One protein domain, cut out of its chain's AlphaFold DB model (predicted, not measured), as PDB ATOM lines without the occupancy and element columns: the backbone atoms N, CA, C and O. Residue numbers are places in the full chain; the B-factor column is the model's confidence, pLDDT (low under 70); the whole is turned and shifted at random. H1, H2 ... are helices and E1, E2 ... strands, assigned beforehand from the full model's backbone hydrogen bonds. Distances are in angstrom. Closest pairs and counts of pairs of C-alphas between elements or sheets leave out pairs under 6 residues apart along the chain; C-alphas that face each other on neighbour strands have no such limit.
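AT A GLANCE: This is residues 10 to 51 and 58 to 79 of the 88 residues of the protein "DUF2249 domain-containing protein" of Rhodospirillaceae bacterium (UniProt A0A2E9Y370). Two short parallel strands, E1 and E2, lie side by side with the helix H1 over one face; the long strand E3 runs slantwise past E2 on the side away from E1, with the short helix H2 at its start. Residues 10 to 11 fold back beside E1, and after E3 a loop turns back toward Phe 79. The printed part has 64 residues, with two named helices and three named strands in the order E1, H1, E2, H2, E3; the class is mixed, helices and strands. It is compact, with a radius of gyration of the C-alphas of 11.9 A, and spans 33 by 28 by 21 A.

IN THESE COORDINATES: Find C-alpha 16 at (-7.094, -8.236, 32.328), where strand E1, residues 16 to 19, begins. Next comes helix H1, residues 27 to 38, 16.7 A long. Strand E2 is residues 44 to 48, 12.6 A, and helix H2 is residues 58 to 61. Strand E3, residues 64 to 70, runs 19.2 A to C-alpha 70 at (2.442, -23.657, 33.843).

HOW THE PARTS SIT: Look first at E1 and E2, parallel at 12 degrees, where N 18 and O 45 are within hydrogen-bond range at 2.9 A. E1, H1 and E2 form a strand-helix-strand unit, two parallel neighbour strands with a helix between them in the chain, and its crossover is right-handed. The closest C-alphas of H1 and E2 are those of Ile 32 and Val 46, 7.3 A apart. H1 and H2 are near each other, and so are E2 and E3; E3 pairs with no named strand. E1 and E3 are apart. In H1 every O i to N i+4 pair is within hydrogen-bond range; H2 is too short for such a pair.

THE WHOLE: The C-alphas of Glu 61 and Glu 75 are the two farthest apart, 33.6 A. Residues 52 to 57 are not printed, and C-alphas 51 and 58 are 14.2 A apart across this cut. Of the links printed whole, none is long. Residues 71 to 77 have pLDDT under 70.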
ATOM      1  N   TRP A  10      -7.608  -7.177  38.207       92.12
ATOM      2  CA  TRP A  10      -6.919  -5.921  37.928       92.12
ATOM      3  C   TRP A  10      -6.581  -5.813  36.445       92.12
ATOM      4  O   TRP A  10      -6.524  -6.804  35.723       92.12
ATOM      5  N   GLN A  11      -6.395  -4.588  35.961       90.56
ATOM      6  CA  GLN A  11      -5.911  -4.350  34.605       90.56
ATOM      7  C   GLN A  11      -4.385  -4.229  34.644       90.56
ATOM      8  O   GLN A  11      -3.859  -3.421  35.409       90.56
ATOM      9  N   ALA A  12      -3.684  -5.008  33.823       90.25
ATOM     10  CA  ALA A  12      -2.240  -4.921  33.633       90.25
ATOM     11  C   ALA A  12      -1.899  -4.613  32.165       90.25
ATOM     12  O   ALA A  12      -2.788  -4.524  31.315       90.25
ATOM     13  N   SER A  13      -0.605  -4.449  31.873       86.25
ATOM     14  CA  SER A  13      -0.106  -4.152  30.523       86.25
ATOM     15  C   SER A  13      -0.272  -5.308  29.532       86.25
ATOM     16  O   SER A  13      -0.372  -5.045  28.340       86.25
ATOM     17  N   ASP A  14      -0.284  -6.560  30.005       85.00
ATOM     18  CA  ASP A  14      -0.461  -7.752  29.153       85.00
ATOM     19  C   ASP A  14      -1.939  -8.132  28.971       85.00
ATOM     20  O   ASP A  14      -2.273  -8.851  28.042       85.00
ATOM     21  N   GLY A  15      -2.841  -7.632  29.824       89.38
ATOM     22  CA  GLY A  15      -4.248  -8.016  29.777       89.38
ATOM     23  C   GLY A  15      -5.015  -7.745  31.067       89.38
ATOM     24  O   GLY A  15      -4.535  -7.073  31.987       89.38
ATOM     25  N   LYS A  16      -6.245  -8.255  31.131       92.19
ATOM     26  CA  LYS A  16      -7.094  -8.236  32.328       92.19
ATOM     27  C   LYS A  16      -6.782  -9.467  33.176       92.19
ATOM     28  O   LYS A  16      -6.951 -10.586  32.715       92.19
ATOM     29  N   HIS A  17      -6.351  -9.275  34.411       93.25
ATOM     30  CA  HIS A  17      -6.016 -10.372  35.311       93.25
ATOM     31  C   HIS A  17      -7.153 -10.656  36.285       93.25
ATOM     32  O   HIS A  17      -7.829  -9.725  36.726       93.25
ATOM     33  N   ILE A  18      -7.326 -11.923  36.648       92.75
ATOM     34  CA  ILE A  18      -8.255 -12.383  37.682       92.75
ATOM     35  C   ILE A  18      -7.623 -13.499  38.505       92.75
ATOM     36  O   ILE A  18      -7.036 -14.432  37.959       92.75
ATOM     37  N   ASP A  19      -7.747 -13.402  39.821       92.50
ATOM     38  CA  ASP A  19      -7.290 -14.408  40.767       92.50
ATOM     39  C   ASP A  19      -8.484 -15.185  41.313       92.50
ATOM     40  O   ASP A  19      -9.343 -14.636  41.998       92.50
ATOM     41  N   VAL A  20      -8.540 -16.475  40.999       91.56
ATOM     42  CA  VAL A  20      -9.588 -17.385  41.476       91.56
ATOM     43  C   VAL A  20      -9.017 -18.501  42.349       91.56
ATOM     44  O   VAL A  20      -9.684 -19.505  42.595       91.56
ATOM     45  N   ARG A  21      -7.770 -18.360  42.818       88.50
ATOM     46  CA  ARG A  21      -7.070 -19.403  43.583       88.50
ATOM     47  C   ARG A  21      -7.746 -19.693  44.920       88.50
ATOM     48  O   ARG A  21      -7.783 -20.856  45.308       88.50
ATOM     49  N   ASP A  22      -8.303 -18.665  45.558       86.75
ATOM     50  CA  ASP A  22      -8.964 -18.738  46.871       86.75
ATOM     51  C   ASP A  22     -10.431 -19.207  46.795       86.75
ATOM     52  O   ASP A  22     -11.054 -19.516  47.808       86.75
ATOM     53  N   LEU A  23     -10.998 -19.288  45.587       86.81
ATOM     54  CA  LEU A  23     -12.414 -19.588  45.409       86.81
ATOM     55  C   LEU A  23     -12.692 -21.100  45.383       86.81
ATOM     56  O   LEU A  23     -12.013 -21.855  44.670       86.81
ATOM     57  N   PRO A  24     -13.727 -21.574  46.101       85.06
ATOM     58  CA  PRO A  24     -14.113 -22.974  46.072       85.06
ATOM     59  C   PRO A  24     -14.826 -23.323  44.755       85.06
ATOM     60  O   PRO A  24     -15.587 -22.522  44.215       85.06
ATOM     61  N   PRO A  25     -14.653 -24.542  44.215       80.06
ATOM     62  CA  PRO A  25     -15.461 -24.991  43.081       80.06
ATOM     63  C   PRO A  25     -16.968 -24.944  43.405       80.06
ATOM     64  O   PRO A  25     -17.351 -25.390  44.488       80.06
ATOM     65  N   PRO A  26     -17.837 -24.488  42.476       86.44
ATOM     66  CA  PRO A  26     -17.579 -24.111  41.075       86.44
ATOM     67  C   PRO A  26     -17.317 -22.608  40.836       86.44
ATOM     68  O   PRO A  26     -17.282 -22.178  39.683       86.44
ATOM     69  N   GLU A  27     -17.132 -21.803  41.884       87.19
ATOM     70  CA  GLU A  27     -17.008 -20.341  41.776       87.19
ATOM     71  C   GLU A  27     -15.892 -19.849  40.834       87.19
ATOM     72  O   GLU A  27     -16.180 -18.934  40.061       87.19
ATOM     73  N   PRO A  28     -14.676 -20.449  40.786       89.00
ATOM     74  CA  PRO A  28     -13.630 -20.043  39.849       89.00
ATOM     75  C   PRO A  28     -14.118 -19.981  38.406       89.00
ATOM     76  O   PRO A  28     -13.891 -19.002  37.705       89.00
ATOM     77  N   MET A  29     -14.840 -21.016  37.975       89.31
ATOM     78  CA  MET A  29     -15.348 -21.120  36.612       89.31
ATOM     79  C   MET A  29     -16.351 -20.003  36.325       89.31
ATOM     80  O   MET A  29     -16.225 -19.311  35.319       89.31
ATOM     81  N   LEU A  30     -17.303 -19.779  37.234       89.75
ATOM     82  CA  LEU A  30     -18.324 -18.743  37.076       89.75
ATOM     83  C   LEU A  30     -17.711 -17.340  37.019       89.75
ATOM     84  O   LEU A  30     -18.118 -16.534  36.190       89.75
ATOM     85  N   GLN A  31     -16.717 -17.064  37.863       91.69
ATOM     86  CA  GLN A  31     -16.024 -15.777  37.907       91.69
ATOM     87  C   GLN A  31     -15.214 -15.512  36.636       91.69
ATOM     88  O   GLN A  31     -15.243 -14.401  36.109       91.69
ATOM     89  N   ILE A  32     -14.541 -16.536  36.103       91.25
ATOM     90  CA  ILE A  32     -13.836 -16.421  34.825       91.25
ATOM     91  C   ILE A  32     -14.840 -16.132  33.711       91.25
ATOM     92  O   ILE A  32     -14.676 -15.145  33.008       91.25
ATOM     93  N   LEU A  33     -15.898 -16.937  33.575       89.50
ATOM     94  CA  LEU A  33     -16.901 -16.762  32.518       89.50
ATOM     95  C   LEU A  33     -17.578 -15.391  32.589       89.50
ATOM     96  O   LEU A  33     -17.674 -14.716  31.568       89.50
ATOM     97  N   ALA A  34     -17.952 -14.948  33.790       90.50
ATOM     98  CA  ALA A  34     -18.483 -13.611  34.023       90.50
ATOM     99  C   ALA A  34     -17.510 -12.525  33.544       90.50
ATOM    100  O   ALA A  34     -17.921 -11.565  32.897       90.50
ATOM    101  N   LEU A  35     -16.208 -12.683  33.810       89.94
ATOM    102  CA  LEU A  35     -15.202 -11.733  33.348       89.94
ATOM    103  C   LEU A  35     -15.105 -11.727  31.820       89.94
ATOM    104  O   LEU A  35     -15.063 -10.648  31.230       89.94
ATOM    105  N   LEU A  36     -15.111 -12.900  31.180       88.12
ATOM    106  CA  LEU A  36     -15.100 -13.015  29.717       88.12
ATOM    107  C   LEU A  36     -16.301 -12.307  29.082       88.12
ATOM    108  O   LEU A  36     -16.169 -11.722  28.014       88.12
ATOM    109  N   GLU A  37     -17.466 -12.322  29.732       86.75
ATOM    110  CA  GLU A  37     -18.649 -11.594  29.254       86.75
ATOM    111  C   GLU A  37     -18.488 -10.069  29.353       86.75
ATOM    112  O   GLU A  37     -19.101  -9.336  28.578       86.75
ATOM    113  N   THR A  38     -17.656  -9.576  30.276       84.38
ATOM    114  CA  THR A  38     -17.380  -8.136  30.430       84.38
ATOM    115  C   THR A  38     -16.246  -7.624  29.543       84.38
ATOM    116  O   THR A  38     -16.170  -6.425  29.278       84.38
ATOM    117  N   VAL A  39     -15.346  -8.506  29.105       83.69
ATOM    118  CA  VAL A  39     -14.173  -8.142  28.309       83.69
ATOM    119  C   VAL A  39     -14.458  -8.443  26.842       83.69
ATOM    120  O   VAL A  39     -14.516  -9.591  26.418       83.69
ATOM    121  N   GLU A  40     -14.619  -7.400  26.032       74.12
ATOM    122  CA  GLU A  40     -14.864  -7.569  24.595       74.12
ATOM    123  C   GLU A  40     -13.570  -7.722  23.782       74.12
ATOM    124  O   GLU A  40     -13.576  -8.350  22.719       74.12
ATOM    125  N   THR A  41     -12.468  -7.144  24.269       79.56
ATOM    126  CA  THR A  41     -11.165  -7.105  23.596       79.56
ATOM    127  C   THR A  41     -10.011  -7.187  24.597       79.56
ATOM    128  O   THR A  41     -10.086  -6.650  25.700       79.56
ATOM    129  N   GLY A  42      -8.922  -7.835  24.177       84.69
ATOM    130  CA  GLY A  42      -7.704  -8.010  24.971       84.69
ATOM    131  C   GLY A  42      -7.535  -9.420  25.535       84.69
ATOM    132  O   GLY A  42      -8.456 -10.238  25.510       84.69
ATOM    133  N   ASP A  43      -6.324  -9.697  26.009       91.19
ATOM    134  CA  ASP A  43      -5.993 -10.938  26.697       91.19
ATOM    135  C   ASP A  43      -6.479 -10.906  28.148       91.19
ATOM    136  O   ASP A  43      -6.522  -9.860  28.806       91.19
ATOM    137  N   ILE A  44      -6.837 -12.078  28.655       92.06
ATOM    138  CA  ILE A  44      -7.314 -12.289  30.015       92.06
ATOM    139  C   ILE A  44      -6.415 -13.327  30.662       92.06
ATOM    140  O   ILE A  44      -6.240 -14.420  30.133       92.06
ATOM    141  N   ILE A  45      -5.839 -12.984  31.806       92.62
ATOM    142  CA  ILE A  45      -4.915 -13.839  32.542       92.62
ATOM    143  C   ILE A  45      -5.608 -14.320  33.812       92.62
ATOM    144  O   ILE A  45      -5.882 -13.552  34.732       92.62
ATOM    145  N   VAL A  46      -5.897 -15.610  33.867       92.00
ATOM    146  CA  VAL A  46      -6.520 -16.259  35.017       92.00
ATOM    147  C   VAL A  46      -5.434 -16.908  35.860       92.00
ATOM    148  O   VAL A  46      -4.703 -17.764  35.371       92.00
ATOM    149  N   HIS A  47      -5.362 -16.548  37.135       91.31
ATOM    150  CA  HIS A  47      -4.532 -17.228  38.119       91.31
ATOM    151  C   HIS A  47      -5.376 -18.289  38.823       91.31
ATOM    152  O   HIS A  47      -6.380 -17.975  39.469       91.31
ATOM    153  N   HIS A  48      -4.977 -19.552  38.691       88.94
ATOM    154  CA  HIS A  48      -5.694 -20.700  39.230       88.94
ATOM    155  C   HIS A  48      -4.747 -21.615  40.018       88.94
ATOM    156  O   HIS A  48      -3.578 -21.780  39.682       88.94
ATOM    157  N   HIS A  49      -5.252 -22.237  41.089       84.62
ATOM    158  CA  HIS A  49      -4.463 -23.142  41.940       84.62
ATOM    159  C   HIS A  49      -4.310 -24.554  41.341       84.62
ATOM    160  O   HIS A  49      -3.694 -25.427  41.940       84.62
ATOM    161  N   ARG A  50      -4.968 -24.818  40.208       83.81
ATOM    162  CA  ARG A  50      -5.041 -26.117  39.526       83.81
ATOM    163  C   ARG A  50      -5.505 -25.906  38.093       83.81
ATOM    164  O   ARG A  50      -6.079 -24.865  37.789       83.81
ATOM    165  N   GLU A  51      -5.343 -26.916  37.257       83.19
ATOM    166  CA  GLU A  51      -5.828 -26.885  35.882       83.19
ATOM    167  C   GLU A  51      -7.377 -26.930  35.805       83.19
ATOM    168  O   GLU A  51      -7.995 -27.883  36.298       83.19
ATOM    169  N   GLU A  58     -16.299 -24.692  27.688       91.06
ATOM    170  CA  GLU A  58     -17.056 -23.439  27.815       91.06
ATOM    171  C   GLU A  58     -16.405 -22.276  27.040       91.06
ATOM    172  O   GLU A  58     -17.106 -21.435  26.466       91.06
ATOM    173  N   LEU A  59     -15.067 -22.229  26.996       90.44
ATOM    174  CA  LEU A  59     -14.315 -21.256  26.195       90.44
ATOM    175  C   LEU A  59     -14.514 -21.498  24.702       90.44
ATOM    176  O   LEU A  59     -14.836 -20.561  23.970       90.44
ATOM    177  N   ALA A  60     -14.372 -22.751  24.267       89.19
ATOM    178  CA  ALA A  60     -14.534 -23.130  22.869       89.19
ATOM    179  C   ALA A  60     -15.949 -22.817  22.357       89.19
ATOM    180  O   ALA A  60     -16.095 -22.242  21.278       89.19
ATOM    181  N   GLU A  61     -16.986 -23.110  23.148       90.06
ATOM    182  CA  GLU A  61     -18.381 -22.793  22.806       90.06
ATOM    183  C   GLU A  61     -18.630 -21.288  22.642       90.06
ATOM    184  O   GLU A  61     -19.427 -20.873  21.801       90.06
ATOM    185  N   ARG A  62     -17.916 -20.454  23.405       87.06
ATOM    186  CA  ARG A  62     -18.010 -18.987  23.337       87.06
ATOM    187  C   ARG A  62     -17.040 -18.360  22.323       87.06
ATOM    188  O   ARG A  62     -17.019 -17.138  22.190       87.06
ATOM    189  N   GLY A  63     -16.241 -19.161  21.612       88.56
ATOM    190  CA  GLY A  63     -15.261 -18.682  20.628       88.56
ATOM    191  C   GLY A  63     -14.007 -18.045  21.238       88.56
ATOM    192  O   GLY A  63     -13.353 -17.220  20.592       88.56
ATOM    193  N   TRP A  64     -13.682 -18.399  22.480       90.38
ATOM    194  CA  TRP A  64     -12.457 -17.992  23.155       90.38
ATOM    195  C   TRP A  64     -11.374 -19.052  22.983       90.38
ATOM    196  O   TRP A  64     -11.624 -20.253  23.088       90.38
ATOM    197  N   ASN A  65     -10.150 -18.594  22.758       90.44
ATOM    198  CA  ASN A  65      -8.961 -19.431  22.777       90.44
ATOM    199  C   ASN A  65      -8.303 -19.343  24.149       90.44
ATOM    200  O   ASN A  65      -8.422 -18.321  24.826       90.44
ATOM    201  N   HIS A  66      -7.604 -20.401  24.545       90.50
ATOM    202  CA  HIS A  66      -6.865 -20.439  25.796       90.50
ATOM    203  C   HIS A  66      -5.497 -21.084  25.619       90.50
ATOM    204  O   HIS A  66      -5.299 -21.931  24.751       90.50
ATOM    205  N   GLU A  67      -4.574 -20.699  26.485       90.25
ATOM    206  CA  GLU A  67      -3.239 -21.259  26.607       90.25
ATOM    207  C   GLU A  67      -2.909 -21.392  28.091       90.25
ATOM    208  O   GLU A  67      -3.084 -20.452  28.870       90.25
ATOM    209  N   VAL A  68      -2.454 -22.577  28.488       87.88
ATOM    210  CA  VAL A  68      -2.017 -22.839  29.856       87.88
ATOM    211  C   VAL A  68      -0.525 -22.549  29.934       87.88
ATOM    212  O   VAL A  68       0.282 -23.172  29.249       87.88
ATOM    213  N   MET A  69      -0.168 -21.592  30.776       84.50
ATOM    214  CA  MET A  69       1.199 -21.282  31.151       84.50
ATOM    215  C   MET A  69       1.436 -21.850  32.548       84.50
ATOM    216  O   MET A  69       1.118 -21.226  33.564       84.50
ATOM    217  N   GLU A  70       1.959 -23.070  32.597       73.31
ATOM    218  CA  GLU A  70       2.442 -23.657  33.843       73.31
ATOM    219  C   GLU A  70       3.741 -22.954  34.238       73.31
ATOM    220  O   GLU A  70       4.746 -23.028  33.525       73.31
ATOM    221  N   ASP A  71       3.737 -22.261  35.376       66.19
ATOM    222  CA  ASP A  71       4.969 -21.693  35.907       66.19
ATOM    223  C   ASP A  71       5.665 -22.732  36.789       66.19
ATOM    224  O   ASP A  71       5.480 -22.787  38.003       66.19
ATOM    225  N   ALA A  72       6.462 -23.595  36.156       55.81
ATOM    226  CA  ALA A  72       7.210 -24.649  36.843       55.81
ATOM    227  C   ALA A  72       8.271 -24.111  37.830       55.81
ATOM    228  O   ALA A  72       8.827 -24.883  38.609       55.81
ATOM    229  N   LEU A  73       8.574 -22.807  37.786       58.00
ATOM    230  CA  LEU A  73       9.542 -22.146  38.664       58.00
ATOM    231  C   LEU A  73       8.881 -21.447  39.861       58.00
ATOM    232  O   LEU A  73       9.587 -21.065  40.796       58.00
ATOM    233  N   ALA A  74       7.556 -21.293  39.870       58.12
ATOM    234  CA  ALA A  74       6.831 -20.744  41.003       58.12
ATOM    235  C   ALA A  74       6.750 -21.782  42.136       58.12
ATOM    236  O   ALA A  74       6.103 -22.826  42.003       58.12
ATOM    237  N   GLU A  75       7.383 -21.485  43.276       51.50
ATOM    238  CA  GLU A  75       7.222 -22.239  44.525       51.50
ATOM    239  C   GLU A  75       5.747 -22.190  44.965       51.50
ATOM    240  O   GLU A  75       5.317 -21.267  45.655       51.50
ATOM    241  N   GLY A  76       4.941 -23.153  44.509       59.50
ATOM    242  CA  GLY A  76       3.505 -23.205  44.800       59.50
ATOM    243  C   GLY A  76       2.605 -23.745  43.687       59.50
ATOM    244  O   GLY A  76       1.426 -23.948  43.954       59.50
ATOM    245  N   GLY A  77       3.123 -24.015  42.481       65.00
ATOM    246  CA  GLY A  77       2.332 -24.638  41.408       65.00
ATOM    247  C   GLY A  77       1.174 -23.758  40.929       65.00
ATOM    248  O   GLY A  77       0.016 -24.174  40.944       65.00
ATOM    249  N   GLU A  78       1.475 -22.518  40.540       78.06
ATOM    250  CA  GLU A  78       0.478 -21.620  39.960       78.06
ATOM    251  C   GLU A  78       0.191 -21.992  38.500       78.06
ATOM    252  O   GLU A  78       1.093 -22.029  37.662       78.06
ATOM    253  N   PHE A  79      -1.091 -22.192  38.185       85.94
ATOM    254  CA  PHE A  79      -1.564 -22.325  36.814       85.94
ATOM    255  C   PHE A  79      -2.034 -20.962  36.327       85.94
ATOM    256  O   PHE A  79      -3.030 -20.427  36.823       85.94
TER     257      PHE A  79